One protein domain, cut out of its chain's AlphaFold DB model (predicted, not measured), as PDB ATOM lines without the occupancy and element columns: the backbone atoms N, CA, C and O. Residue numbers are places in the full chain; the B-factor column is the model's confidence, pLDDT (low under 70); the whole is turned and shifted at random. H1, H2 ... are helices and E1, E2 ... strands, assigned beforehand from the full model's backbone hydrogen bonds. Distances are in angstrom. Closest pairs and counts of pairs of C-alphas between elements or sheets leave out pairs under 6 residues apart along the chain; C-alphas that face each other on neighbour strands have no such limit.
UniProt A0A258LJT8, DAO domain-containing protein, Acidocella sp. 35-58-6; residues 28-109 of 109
ATOM      1  N   THR A  28      31.314   3.211  21.467       91.12
ATOM      2  CA  THR A  28      32.046   1.967  21.714       91.12
ATOM      3  C   THR A  28      31.232   1.072  22.642       91.12
ATOM      4  O   THR A  28      30.408   1.538  23.433       91.12
ATOM      5  N   GLN A  29      31.455  -0.240  22.569       87.75
ATOM      6  CA  GLN A  29      30.709  -1.191  23.397       87.75
ATOM      7  C   GLN A  29      30.947  -0.966  24.902       87.75
ATOM      8  O   GLN A  29      30.008  -1.043  25.689       87.75
ATOM      9  N   ASN A  30      32.185  -0.644  25.285       90.88
ATOM     10  CA  ASN A  30      32.591  -0.361  26.664       90.88
ATOM     11  C   ASN A  30      32.403   1.113  27.075       90.88
ATOM     12  O   ASN A  30      32.740   1.464  28.200       90.88
ATOM     13  N   ARG A  31      31.886   1.974  26.184       91.06
ATOM     14  CA  ARG A  31      31.687   3.426  26.386       91.06
ATOM     15  C   ARG A  31      32.958   4.245  26.647       91.06
ATOM     16  O   ARG A  31      32.853   5.451  26.860       91.06
ATOM     17  N   ALA A  32      34.137   3.630  26.586       93.44
ATOM     18  CA  ALA A  32      35.418   4.317  26.679       93.44
ATOM     19  C   ALA A  32      35.843   4.858  25.301       93.44
ATOM     20  O   ALA A  32      35.500   4.243  24.282       93.44
ATOM     21  N   PRO A  33      36.589   5.974  25.235       94.75
ATOM     22  CA  PRO A  33      37.123   6.460  23.972       94.75
ATOM     23  C   PRO A  33      38.171   5.483  23.424       94.75
ATOM     24  O   PRO A  33      38.939   4.898  24.185       94.75
ATOM     25  N   HIS A  34      38.198   5.318  22.106       95.75
ATOM     26  CA  HIS A  34      39.074   4.389  21.407       95.75
ATOM     27  C   HIS A  34      40.210   5.145  20.728       95.75
ATOM     28  O   HIS A  34      39.998   5.879  19.759       95.75
ATOM     29  N   PHE A  35      41.411   4.946  21.257       96.81
ATOM     30  CA  PHE A  35      42.658   5.469  20.719       96.81
ATOM     31  C   PHE A  35      43.448   4.329  20.090       96.81
ATOM     32  O   PHE A  35      43.366   3.188  20.544       96.81
ATOM     33  N   GLY A  36      44.242   4.631  19.071       95.62
ATOM     34  CA  GLY A  36      45.158   3.647  18.514       95.62
ATOM     35  C   GLY A  36      45.871   4.115  17.258       95.62
ATOM     36  O   GLY A  36      45.777   5.274  16.847       95.62
ATOM     37  N   LYS A  37      46.603   3.184  16.651       95.25
ATOM     38  CA  LYS A  37      47.355   3.387  15.412       95.25
ATOM     39  C   LYS A  37      46.868   2.397  14.355       95.25
ATOM     40  O   LYS A  37      46.671   1.225  14.663       95.25
ATOM     41  N   LEU A  38      46.648   2.868  13.130       94.81
ATOM     42  CA  LEU A  38      46.379   2.012  11.961       94.81
ATOM     43  C   LEU A  38      47.671   1.637  11.224       94.81
ATOM     44  O   LEU A  38      47.726   0.599  10.576       94.81
ATOM     45  N   ALA A  39      48.688   2.489  11.335       94.06
ATOM     46  CA  ALA A  39      50.056   2.308  10.865       94.06
ATOM     47  C   ALA A  39      50.972   3.204  11.716       94.06
ATOM     48  O   ALA A  39      50.471   4.020  12.497       94.06
ATOM     49  N   ASP A  40      52.287   3.112  11.534       88.44
ATOM     50  CA  ASP A  40      53.266   3.871  12.329       88.44
ATOM     51  C   ASP A  40      53.021   5.388  12.317       88.44
ATOM     52  O   ASP A  40      53.229   6.063  13.325       88.44
ATOM     53  N   ASN A  41      52.506   5.916  11.206       92.56
ATOM     54  CA  ASN A  41      52.211   7.332  10.997       92.56
ATOM     55  C   ASN A  41      50.706   7.660  10.921       92.56
ATOM     56  O   ASN A  41      50.349   8.781  10.561       92.56
ATOM     57  N   ILE A  42      49.815   6.712  11.232       96.06
ATOM     58  CA  ILE A  42      48.360   6.925  11.190       96.06
ATOM     59  C   ILE A  42      47.779   6.678  12.578       96.06
ATOM     60  O   ILE A  42      47.566   5.536  12.984       96.06
ATOM     61  N   LEU A  43      47.491   7.766  13.286       96.62
ATOM     62  CA  LEU A  43      46.850   7.770  14.601       96.62
ATOM     63  C   LEU A  43      45.339   7.975  14.453       96.62
ATOM     64  O   LEU A  43      44.883   8.695  13.563       96.62
ATOM     65  N   PHE A  44      44.559   7.396  15.361       96.38
ATOM     66  CA  PHE A  44      43.133   7.677  15.480       96.38
ATOM     67  C   PHE A  44      42.721   7.881  16.939       96.38
ATOM     68  O   PHE A  44      43.291   7.295  17.861       96.38
ATOM     69  N   ALA A  45      41.675   8.684  17.122       96.38
ATOM     70  CA  ALA A  45      40.938   8.820  18.369       96.38
ATOM     71  C   ALA A  45      39.453   9.009  18.031       96.38
ATOM     72  O   ALA A  45      39.089   9.954  17.331       96.38
ATOM     73  N   HIS A  46      38.598   8.090  18.475       94.88
ATOM     74  CA  HIS A  46      37.160   8.122  18.203       94.88
ATOM     75  C   HIS A  46      36.365   7.489  19.354       94.88
ATOM     76  O   HIS A  46      36.915   7.070  20.369       94.88
ATOM     77  N   GLY A  47      35.053   7.367  19.197       94.12
ATOM     78  CA  GLY A  47      34.211   6.550  20.063       94.12
ATOM     79  C   GLY A  47      33.955   7.175  21.426       94.12
ATOM     80  O   GLY A  47      33.782   6.455  22.409       94.12
ATOM     81  N   PHE A  48      33.920   8.507  21.499       94.88
ATOM     82  CA  PHE A  48      33.811   9.248  22.758       94.88
ATOM     83  C   PHE A  48      32.480   9.022  23.492       94.88
ATOM     84  O   PHE A  48      32.341   9.435  24.642       94.88
ATOM     85  N   SER A  49      31.506   8.338  22.877       91.81
ATOM     86  CA  SER A  49      30.333   7.762  23.552       91.81
ATOM     87  C   SER A  49      29.527   8.769  24.385       91.81
ATOM     88  O   SER A  49      28.993   8.424  25.437       91.81
ATOM     89  N   GLY A  50      29.444  10.019  23.918       89.25
ATOM     90  CA  GLY A  50      28.750  11.122  24.601       89.25
ATOM     91  C   GLY A  50      29.639  12.023  25.466       89.25
ATOM     92  O   GLY A  50      29.180  13.067  25.911       89.25
ATOM     93  N   HIS A  51      30.920  11.692  25.637       90.62
ATOM     94  CA  HIS A  51      31.892  12.479  26.409       90.62
ATOM     95  C   HIS A  51      32.764  13.382  25.525       90.62
ATOM     96  O   HIS A  51      33.814  13.844  25.965       90.62
ATOM     97  N   GLY A  52      32.347  13.621  24.275       90.06
ATOM     98  CA  GLY A  52      33.140  14.330  23.269       90.06
ATOM     99  C   GLY A  52      33.633  15.686  23.766       90.06
ATOM    100  O   GLY A  52      34.832  15.902  23.817       90.06
ATOM    101  N   VAL A  53      32.730  16.543  24.254       91.25
ATOM    102  CA  VAL A  53      33.075  17.899  24.724       91.25
ATOM    103  C   VAL A  53      34.175  17.891  25.792       91.25
ATOM    104  O   VAL A  53      35.079  18.719  25.746       91.25
ATOM    105  N   ALA A  54      34.120  16.950  26.736       90.25
ATOM    106  CA  ALA A  54      35.093  16.877  27.821       90.25
ATOM    107  C   ALA A  54      36.420  16.233  27.387       90.25
ATOM    108  O   ALA A  54      37.490  16.666  27.809       90.25
ATOM    109  N   LEU A  55      36.367  15.183  26.560       92.25
ATOM    110  CA  LEU A  55      37.527  14.334  26.284       92.25
ATOM    111  C   LEU A  55      38.264  14.675  24.989       92.25
ATOM    112  O   LEU A  55      39.445  14.350  24.886       92.25
ATOM    113  N   THR A  56      37.640  15.324  24.006       94.62
ATOM    114  CA  THR A  56      38.298  15.582  22.711       94.62
ATOM    115  C   THR A  56      39.409  16.621  22.813       94.62
ATOM    116  O   THR A  56      40.394  16.512  22.088       94.62
ATOM    117  N   GLY A  57      39.305  17.586  23.734       95.69
ATOM    118  CA  GLY A  57      40.396  18.527  24.011       95.69
ATOM    119  C   GLY A  57      41.645  17.812  24.532       95.69
ATOM    120  O   GLY A  57      42.747  18.016  24.022       95.69
ATOM    121  N   LEU A  58      41.462  16.892  25.489       95.38
ATOM    122  CA  LEU A  58      42.532  16.007  25.948       95.38
ATOM    123  C   LEU A  58      43.040  15.124  24.802       95.38
ATOM    124  O   LEU A  58      44.246  15.042  24.603       95.38
ATOM    125  N   ALA A  59      42.145  14.508  24.028       96.50
ATOM    126  CA  ALA A  59      42.513  13.645  22.909       96.50
ATOM    127  C   ALA A  59      43.411  14.363  21.898       96.50
ATOM    128  O   ALA A  59      44.436  13.814  21.502       96.50
ATOM    129  N   GLY A  60      43.073  15.605  21.537       96.88
ATOM    130  CA  GLY A  60      43.886  16.432  20.647       96.88
ATOM    131  C   GLY A  60      45.287  16.676  21.203       96.88
ATOM    132  O   GLY A  60      46.269  16.487  20.488       96.88
ATOM    133  N   LYS A  61      45.394  17.003  22.498       97.12
ATOM    134  CA  LYS A  61      46.690  17.152  23.175       97.12
ATOM    135  C   LYS A  61      47.504  15.856  23.141       97.12
ATOM    136  O   LYS A  61      48.671  15.896  22.772       97.12
ATOM    137  N   LEU A  62      46.898  14.716  23.474       96.94
ATOM    138  CA  LEU A  62      47.596  13.425  23.487       96.94
ATOM    139  C   LEU A  62      48.063  12.997  22.093       96.94
ATOM    140  O   LEU A  62      49.149  12.447  21.950       96.94
ATOM    141  N   VAL A  63      47.260  13.257  21.059       96.88
ATOM    142  CA  VAL A  63      47.648  13.001  19.666       96.88
ATOM    143  C   VAL A  63      48.821  13.897  19.263       96.88
ATOM    144  O   VAL A  63      49.771  13.404  18.662       96.88
ATOM    145  N   ALA A  64      48.804  15.181  19.628       97.00
ATOM    146  CA  ALA A  64      49.914  16.096  19.355       97.00
ATOM    147  C   ALA A  64      51.211  15.688  20.083       97.00
ATOM    148  O   ALA A  64      52.287  15.713  19.483       97.00
ATOM    149  N   GLU A  65      51.113  15.261  21.346       96.69
ATOM    150  CA  GLU A  65      52.231  14.704  22.125       96.69
ATOM    151  C   GLU A  65      52.795  13.447  21.443       96.69
ATOM    152  O   GLU A  65      54.000  13.363  21.213       96.69
ATOM    153  N   ALA A  66      51.929  12.520  21.020       95.81
ATOM    154  CA  ALA A  66      52.335  11.303  20.320       95.81
ATOM    155  C   ALA A  66      53.037  11.591  18.981       95.81
ATOM    156  O   ALA A  66      54.048  10.958  18.682       95.81
ATOM    157  N   ILE A  67      52.549  12.565  18.202       95.75
ATOM    158  CA  ILE A  67      53.200  13.025  16.960       95.75
ATOM    159  C   ILE A  67      54.574  13.639  17.256       95.75
ATOM    160  O   ILE A  67      55.513  13.448  16.489       95.75
ATOM    161  N   SER A  68      54.710  14.327  18.390       95.94
ATOM    162  CA  SER A  68      55.967  14.938  18.841       95.94
ATOM    163  C   SER A  68      56.943  13.933  19.477       95.94
ATOM    164  O   SER A  68      57.971  14.336  20.017       95.94
ATOM    165  N   GLY A  69      56.630  12.632  19.445       93.44
ATOM    166  CA  GLY A  69      57.464  11.559  19.992       93.44
ATOM    167  C   GLY A  69      57.199  11.205  21.461       93.44
ATOM    168  O   GLY A  69      57.863  10.322  21.994       93.44
ATOM    169  N   GLN A  70      56.223  11.836  22.121       93.06
ATOM    170  CA  GLN A  70      55.862  11.598  23.526       93.06
ATOM    171  C   GLN A  70      54.550  10.802  23.629       93.06
ATOM    172  O   GLN A  70      53.494  11.329  23.977       93.06
ATOM    173  N   ALA A  71      54.594   9.512  23.290       92.00
ATOM    174  CA  ALA A  71      53.388   8.685  23.159       92.00
ATOM    175  C   ALA A  71      52.850   8.091  24.478       92.00
ATOM    176  O   ALA A  71      51.757   7.540  24.487       92.00
ATOM    177  N   GLU A  72      53.553   8.227  25.604       95.50
ATOM    178  CA  GLU A  72      53.262   7.509  26.859       95.50
ATOM    179  C   GLU A  72      51.800   7.625  27.316       95.50
ATOM    180  O   GLU A  72      51.142   6.630  27.621       95.50
ATOM    181  N   ARG A  73      51.260   8.848  27.329       95.69
ATOM    182  CA  ARG A  73      49.879   9.119  27.756       95.69
ATOM    183  C   ARG A  73      48.857   8.676  26.715       95.69
ATOM    184  O   ARG A  73      47.771   8.240  27.086       95.69
ATOM    185  N   PHE A  74      49.199   8.764  25.433       96.69
ATOM    186  CA  PHE A  74      48.383   8.218  24.350       96.69
ATOM    187  C   PHE A  74      48.277   6.691  24.475       96.69
ATOM    188  O   PHE A  74      47.180   6.135  24.405       96.69
ATOM    189  N   ASP A  75      49.396   6.022  24.754       95.69
ATOM    190  CA  ASP A  75      49.485   4.566  24.859       95.69
ATOM    191  C   ASP A  75      48.678   4.011  26.041       95.69
ATOM    192  O   ASP A  75      48.202   2.877  25.984       95.69
ATOM    193  N   VAL A  76      48.453   4.802  27.098       95.94
ATOM    194  CA  VAL A  76      47.525   4.437  28.185       95.94
ATOM    195  C   VAL A  76      46.102   4.255  27.655       95.94
ATOM    196  O   VAL A  76      45.463   3.250  27.963       95.94
ATOM    197  N   PHE A  77      45.607   5.184  26.833       95.12
ATOM    198  CA  PHE A  77      44.275   5.063  26.233       95.12
ATOM    199  C   PHE A  77      44.229   3.978  25.156       95.12
ATOM    200  O   PHE A  77      43.237   3.259  25.061       95.12
ATOM    201  N   ALA A  78      45.305   3.813  24.381       95.44
ATOM    202  CA  ALA A  78      45.381   2.784  23.344       95.44
ATOM    203  C   ALA A  78      45.352   1.347  23.902       95.44
ATOM    204  O   ALA A  78      45.007   0.410  23.185       95.44
ATOM    205  N   LYS A  79      45.677   1.160  25.189       95.81
ATOM    206  CA  LYS A  79      45.598  -0.136  25.886       95.81
ATOM    207  C   LYS A  79      44.184  -0.532  26.313       95.81
ATOM    208  O   LYS A  79      43.990  -1.662  26.759       95.81
ATOM    209  N   ILE A  80      43.198   0.362  26.211       95.06
ATOM    210  CA  ILE A  80      41.817   0.038  26.581       95.06
ATOM    211  C   ILE A  80      41.283  -1.030  25.607       95.06
ATOM    212  O   ILE A  80      41.311  -0.828  24.394       95.06
ATOM    213  N   PRO A  81      40.777  -2.178  26.093       93.31
ATOM    214  CA  PRO A  81      40.284  -3.227  25.210       93.31
ATOM    215  C   PRO A  81      38.942  -2.826  24.592       93.31
ATOM    216  O   PRO A  81      37.967  -2.577  25.306       93.31
ATOM    217  N   HIS A  82      38.859  -2.830  23.260       92.12
ATOM    218  CA  HIS A  82      37.622  -2.562  22.527       92.12
ATOM    219  C   HIS A  82      37.136  -3.801  21.775       92.12
ATOM    220  O   HIS A  82      37.747  -4.263  20.812       92.12
ATOM    221  N   ALA A  83      35.986  -4.321  22.203       88.94
ATOM    222  CA  ALA A  83      35.298  -5.391  21.499       88.94
ATOM    223  C   ALA A  83      34.546  -4.854  20.272       88.94
ATOM    224  O   ALA A  83      34.020  -3.736  20.262       88.94
ATOM    225  N   ARG A  84      34.471  -5.682  19.227       85.44
ATOM    226  CA  ARG A  84      33.597  -5.423  18.078       85.44
ATOM    227  C   ARG A  84      32.150  -5.694  18.474       85.44
ATOM    228  O   ARG A  84      31.878  -6.634  19.214       85.44
ATOM    229  N   PHE A  85      31.223  -4.931  17.895       82.56
ATOM    230  CA  PHE A  85      29.798  -5.199  18.073       82.56
ATOM    231  C   PHE A  85      29.445  -6.636  17.648       82.56
ATOM    232  O   PHE A  85      29.858  -7.060  16.557       82.56
ATOM    233  N   PRO A  86      28.660  -7.370  18.460       79.94
ATOM    234  CA  PRO A  86      28.243  -8.726  18.131       79.94
ATOM    235  C   PRO A  86      27.439  -8.734  16.824       79.94
ATOM    236  O   PRO A  86      26.590  -7.875  16.586       79.94
ATOM    237  N   GLY A  87      27.759  -9.679  15.934       82.81
ATOM    238  CA  GLY A  87      27.170  -9.761  14.591       82.81
ATOM    239  C   GLY A  87      27.647  -8.673  13.606       82.81
ATOM    240  O   GLY A  87      27.128  -8.541  12.492       82.81
ATOM    241  N   GLY A  88      28.667  -7.893  13.968       84.06
ATOM    242  CA  GLY A  88      29.359  -6.990  13.052       84.06
ATOM    243  C   GLY A  88      28.463  -5.912  12.432       84.06
ATOM    244  O   GLY A  88      27.477  -5.453  13.012       84.06
ATOM    245  N   ARG A  89      28.821  -5.463  11.222       82.50
ATOM    246  CA  ARG A  89      28.187  -4.296  10.581       82.50
ATOM    247  C   ARG A  89      26.698  -4.494  10.278       82.50
ATOM    248  O   ARG A  89      25.964  -3.513  10.331       82.50
ATOM    249  N   ARG A  90      26.270  -5.721   9.960       85.25
ATOM    250  CA  ARG A  90      24.874  -6.027   9.597       85.25
ATOM    251  C   ARG A  90      23.953  -6.037  10.817       85.25
ATOM    252  O   ARG A  90      22.835  -5.545  10.724       85.25
ATOM    253  N   PHE A  91      24.438  -6.521  11.960       86.50
ATOM    254  CA  PHE A  91      23.612  -6.668  13.161       86.50
ATOM    255  C   PHE A  91      23.760  -5.532  14.179       86.50
ATOM    256  O   PHE A  91      22.914  -5.424  15.060       86.50
ATOM    257  N   LYS A  92      24.740  -4.623  14.037       83.94
ATOM    258  CA  LYS A  92      24.918  -3.502  14.984       83.94
ATOM    259  C   LYS A  92      23.666  -2.626  15.150       83.94
ATOM    260  O   LYS A  92      23.335  -2.249  16.267       83.94
ATOM    261  N   VAL A  93      22.973  -2.303  14.052       86.31
ATOM    262  CA  VAL A  93      21.789  -1.424  14.083       86.31
ATOM    263  C   VAL A  93      20.574  -2.170  14.640       86.31
ATOM    264  O   VAL A  93      19.992  -1.664  15.597       86.31
ATOM    265  N   PRO A  94      20.222  -3.379  14.150       90.31
ATOM    266  CA  PRO A  94      19.169  -4.181  14.769       90.31
ATOM    267  C   PRO A  94      19.398  -4.426  16.264       90.31
ATOM    268  O   PRO A  94      18.486  -4.218  17.055       90.31
ATOM    269  N   ALA A  95      20.618  -4.795  16.672       86.75
ATOM    270  CA  ALA A  95      20.945  -5.041  18.075       86.75
ATOM    271  C   ALA A  95      20.776  -3.782  18.934       86.75
ATOM    272  O   ALA A  95      20.198  -3.852  20.018       86.75
ATOM    273  N   LEU A  96      21.222  -2.620  18.440       85.50
ATOM    274  CA  LEU A  96      21.020  -1.350  19.132       85.50
ATOM    275  C   LEU A  96      19.530  -1.016  19.255       85.50
ATOM    276  O   LEU A  96      19.082  -0.657  20.340       85.50
ATOM    277  N   LEU A  97      18.750  -1.160  18.181       90.12
ATOM    278  CA  LEU A  97      17.308  -0.906  18.206       90.12
ATOM    279  C   LEU A  97      16.591  -1.833  19.189       90.12
ATOM    280  O   LEU A  97      15.807  -1.350  20.000       90.12
ATOM    281  N   LEU A  98      16.903  -3.131  19.178       92.31
ATOM    282  CA  LEU A  98      16.352  -4.106  20.124       92.31
ATOM    283  C   LEU A  98      16.696  -3.742  21.568       92.31
ATOM    284  O   LEU A  98      15.798  -3.689  22.405       92.31
ATOM    285  N   ALA A  99      17.960  -3.421  21.851       88.12
ATOM    286  CA  ALA A  99      18.383  -2.994  23.181       88.12
ATOM    287  C   ALA A  99      17.635  -1.727  23.624       88.12
ATOM    288  O   ALA A  99      17.095  -1.674  24.726       88.12
ATOM    289  N   THR A 100      17.545  -0.719  22.753       90.12
ATOM    290  CA  THR A 100      16.873   0.548  23.080       90.12
ATOM    291  C   THR A 100      15.373   0.344  23.304       90.12
ATOM    292  O   THR A 100      14.812   0.914  24.236       90.12
ATOM    293  N   SER A 101      14.722  -0.485  22.485       92.06
ATOM    294  CA  SER A 101      13.309  -0.845  22.637       92.06
ATOM    295  C   SER A 101      13.057  -1.630  23.923       92.06
ATOM    296  O   SER A 101      12.114  -1.314  24.642       92.06
ATOM    297  N   TYR A 102      13.924  -2.587  24.261       93.62
ATOM    298  CA  TYR A 102      13.855  -3.337  25.516       93.62
ATOM    299  C   TYR A 102      13.938  -2.412  26.738       93.62
ATOM    300  O   TYR A 102      13.081  -2.476  27.617       93.62
ATOM    301  N   PHE A 103      14.914  -1.497  26.774       89.62
ATOM    302  CA  PHE A 103      15.026  -0.536  27.876       89.62
ATOM    303  C   PHE A 103      13.852   0.443  27.926       89.62
ATOM    304  O   PHE A 103      13.404   0.784  29.013       89.62
ATOM    305  N   ARG A 104      13.292   0.850  26.779       90.44
ATOM    306  CA  ARG A 104      12.065   1.661  26.758       90.44
ATOM    307  C   ARG A 104      10.868   0.926  27.350       90.44
ATOM    308  O   ARG A 104      10.120   1.542  28.093       90.44
ATOM    309  N   LEU A 105      10.687  -0.355  27.025       94.25
ATOM    310  CA  LEU A 105       9.620  -1.173  27.609       94.25
ATOM    311  C   LEU A 105       9.810  -1.318  29.119       94.25
ATOM    312  O   LEU A 105       8.854  -1.174  29.869       94.25
ATOM    313  N   ARG A 106      11.050  -1.530  29.569       93.62
ATOM    314  CA  ARG A 106      11.381  -1.602  30.995       93.62
ATOM    315  C   ARG A 106      11.146  -0.280  31.735       93.62
ATOM    316  O   ARG A 106      10.725  -0.329  32.874       93.62
ATOM    317  N   ASP A 107      11.387   0.866  31.101       87.75
ATOM    318  CA  ASP A 107      11.090   2.198  31.661       87.75
ATOM    319  C   ASP A 107       9.573   2.482  31.769       87.75
ATOM    320  O   ASP A 107       9.179   3.449  32.423       87.75
ATOM    321  N   MET A 108       8.732   1.723  31.054       87.69
ATOM    322  CA  MET A 108       7.270   1.873  31.073       87.69
ATOM    323  C   MET A 108       6.583   1.016  32.143       87.69
ATOM    324  O   MET A 108       5.448   1.337  32.495       87.69
ATOM    325  N   LEU A 109       7.238  -0.059  32.594       81.44
ATOM    326  CA  LEU A 109       6.778  -0.951  33.663       81.44
ATOM    327  C   LEU A 109       7.203  -0.407  35.031       81.44
ATOM    328  O   LEU A 109       6.384  -0.526  35.965       81.44
TER     329      LEU A 109
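AT A GLANCE: This is residues 28 to 109 of the 109 residues of the protein "DAO domain-containing protein" of Acidocella sp. 35-58-6 (UniProt A0A258LJT8). A strand hairpin, E1 and E2, with H1 beside E2 and H2 beside E1, makes a small head; H3 is a separate arm whose residues 97 to 108, with Leu 109, stick out. The printed part has 82 residues, mostly helix, in the order E1, E2, H1, H2, H3. It is loose, radius of gyration of the C-alphas 16.2 A, spanning 53 by 26 by 15 A.

HOW THE PARTS SIT: E1, residues 34 to 39, and E2, residues 42 to 46, form an antiparallel hairpin; N 36 and O 44, 3.1 A apart, are within hydrogen-bond range. The closest C-alphas of E2 and H1, residues 52 to 67, are Ala 45 and Ala 59, 6.8 A. Those of E1 and H2, residues 72 to 78, are Phe 35 and Ala 78, 4.6 A. H1, by residues 62 to 66 alone, touches H2, closest C-alphas Leu 62 and Phe 74, 5.3 A, at a steep tilt of 54 degrees, opposite ways. H3, residues 88 to 108, is apart from these. O i to N i+4 pairs within range number 10 of 12 in H1, 2 of 3 in H2, 15 of 17 in H3.

IN THESE COORDINATES: E1 starts at C-alpha 34 (39.074, 4.389, 21.407). From first to last C-alpha, H1 measures 21.1 A and H3 29.9 A, ending at C-alpha 108 (7.270, 1.873, 31.073).

THE WHOLE: The printed part has no cut and no long link; no printed residue is under 70 in pLDDT.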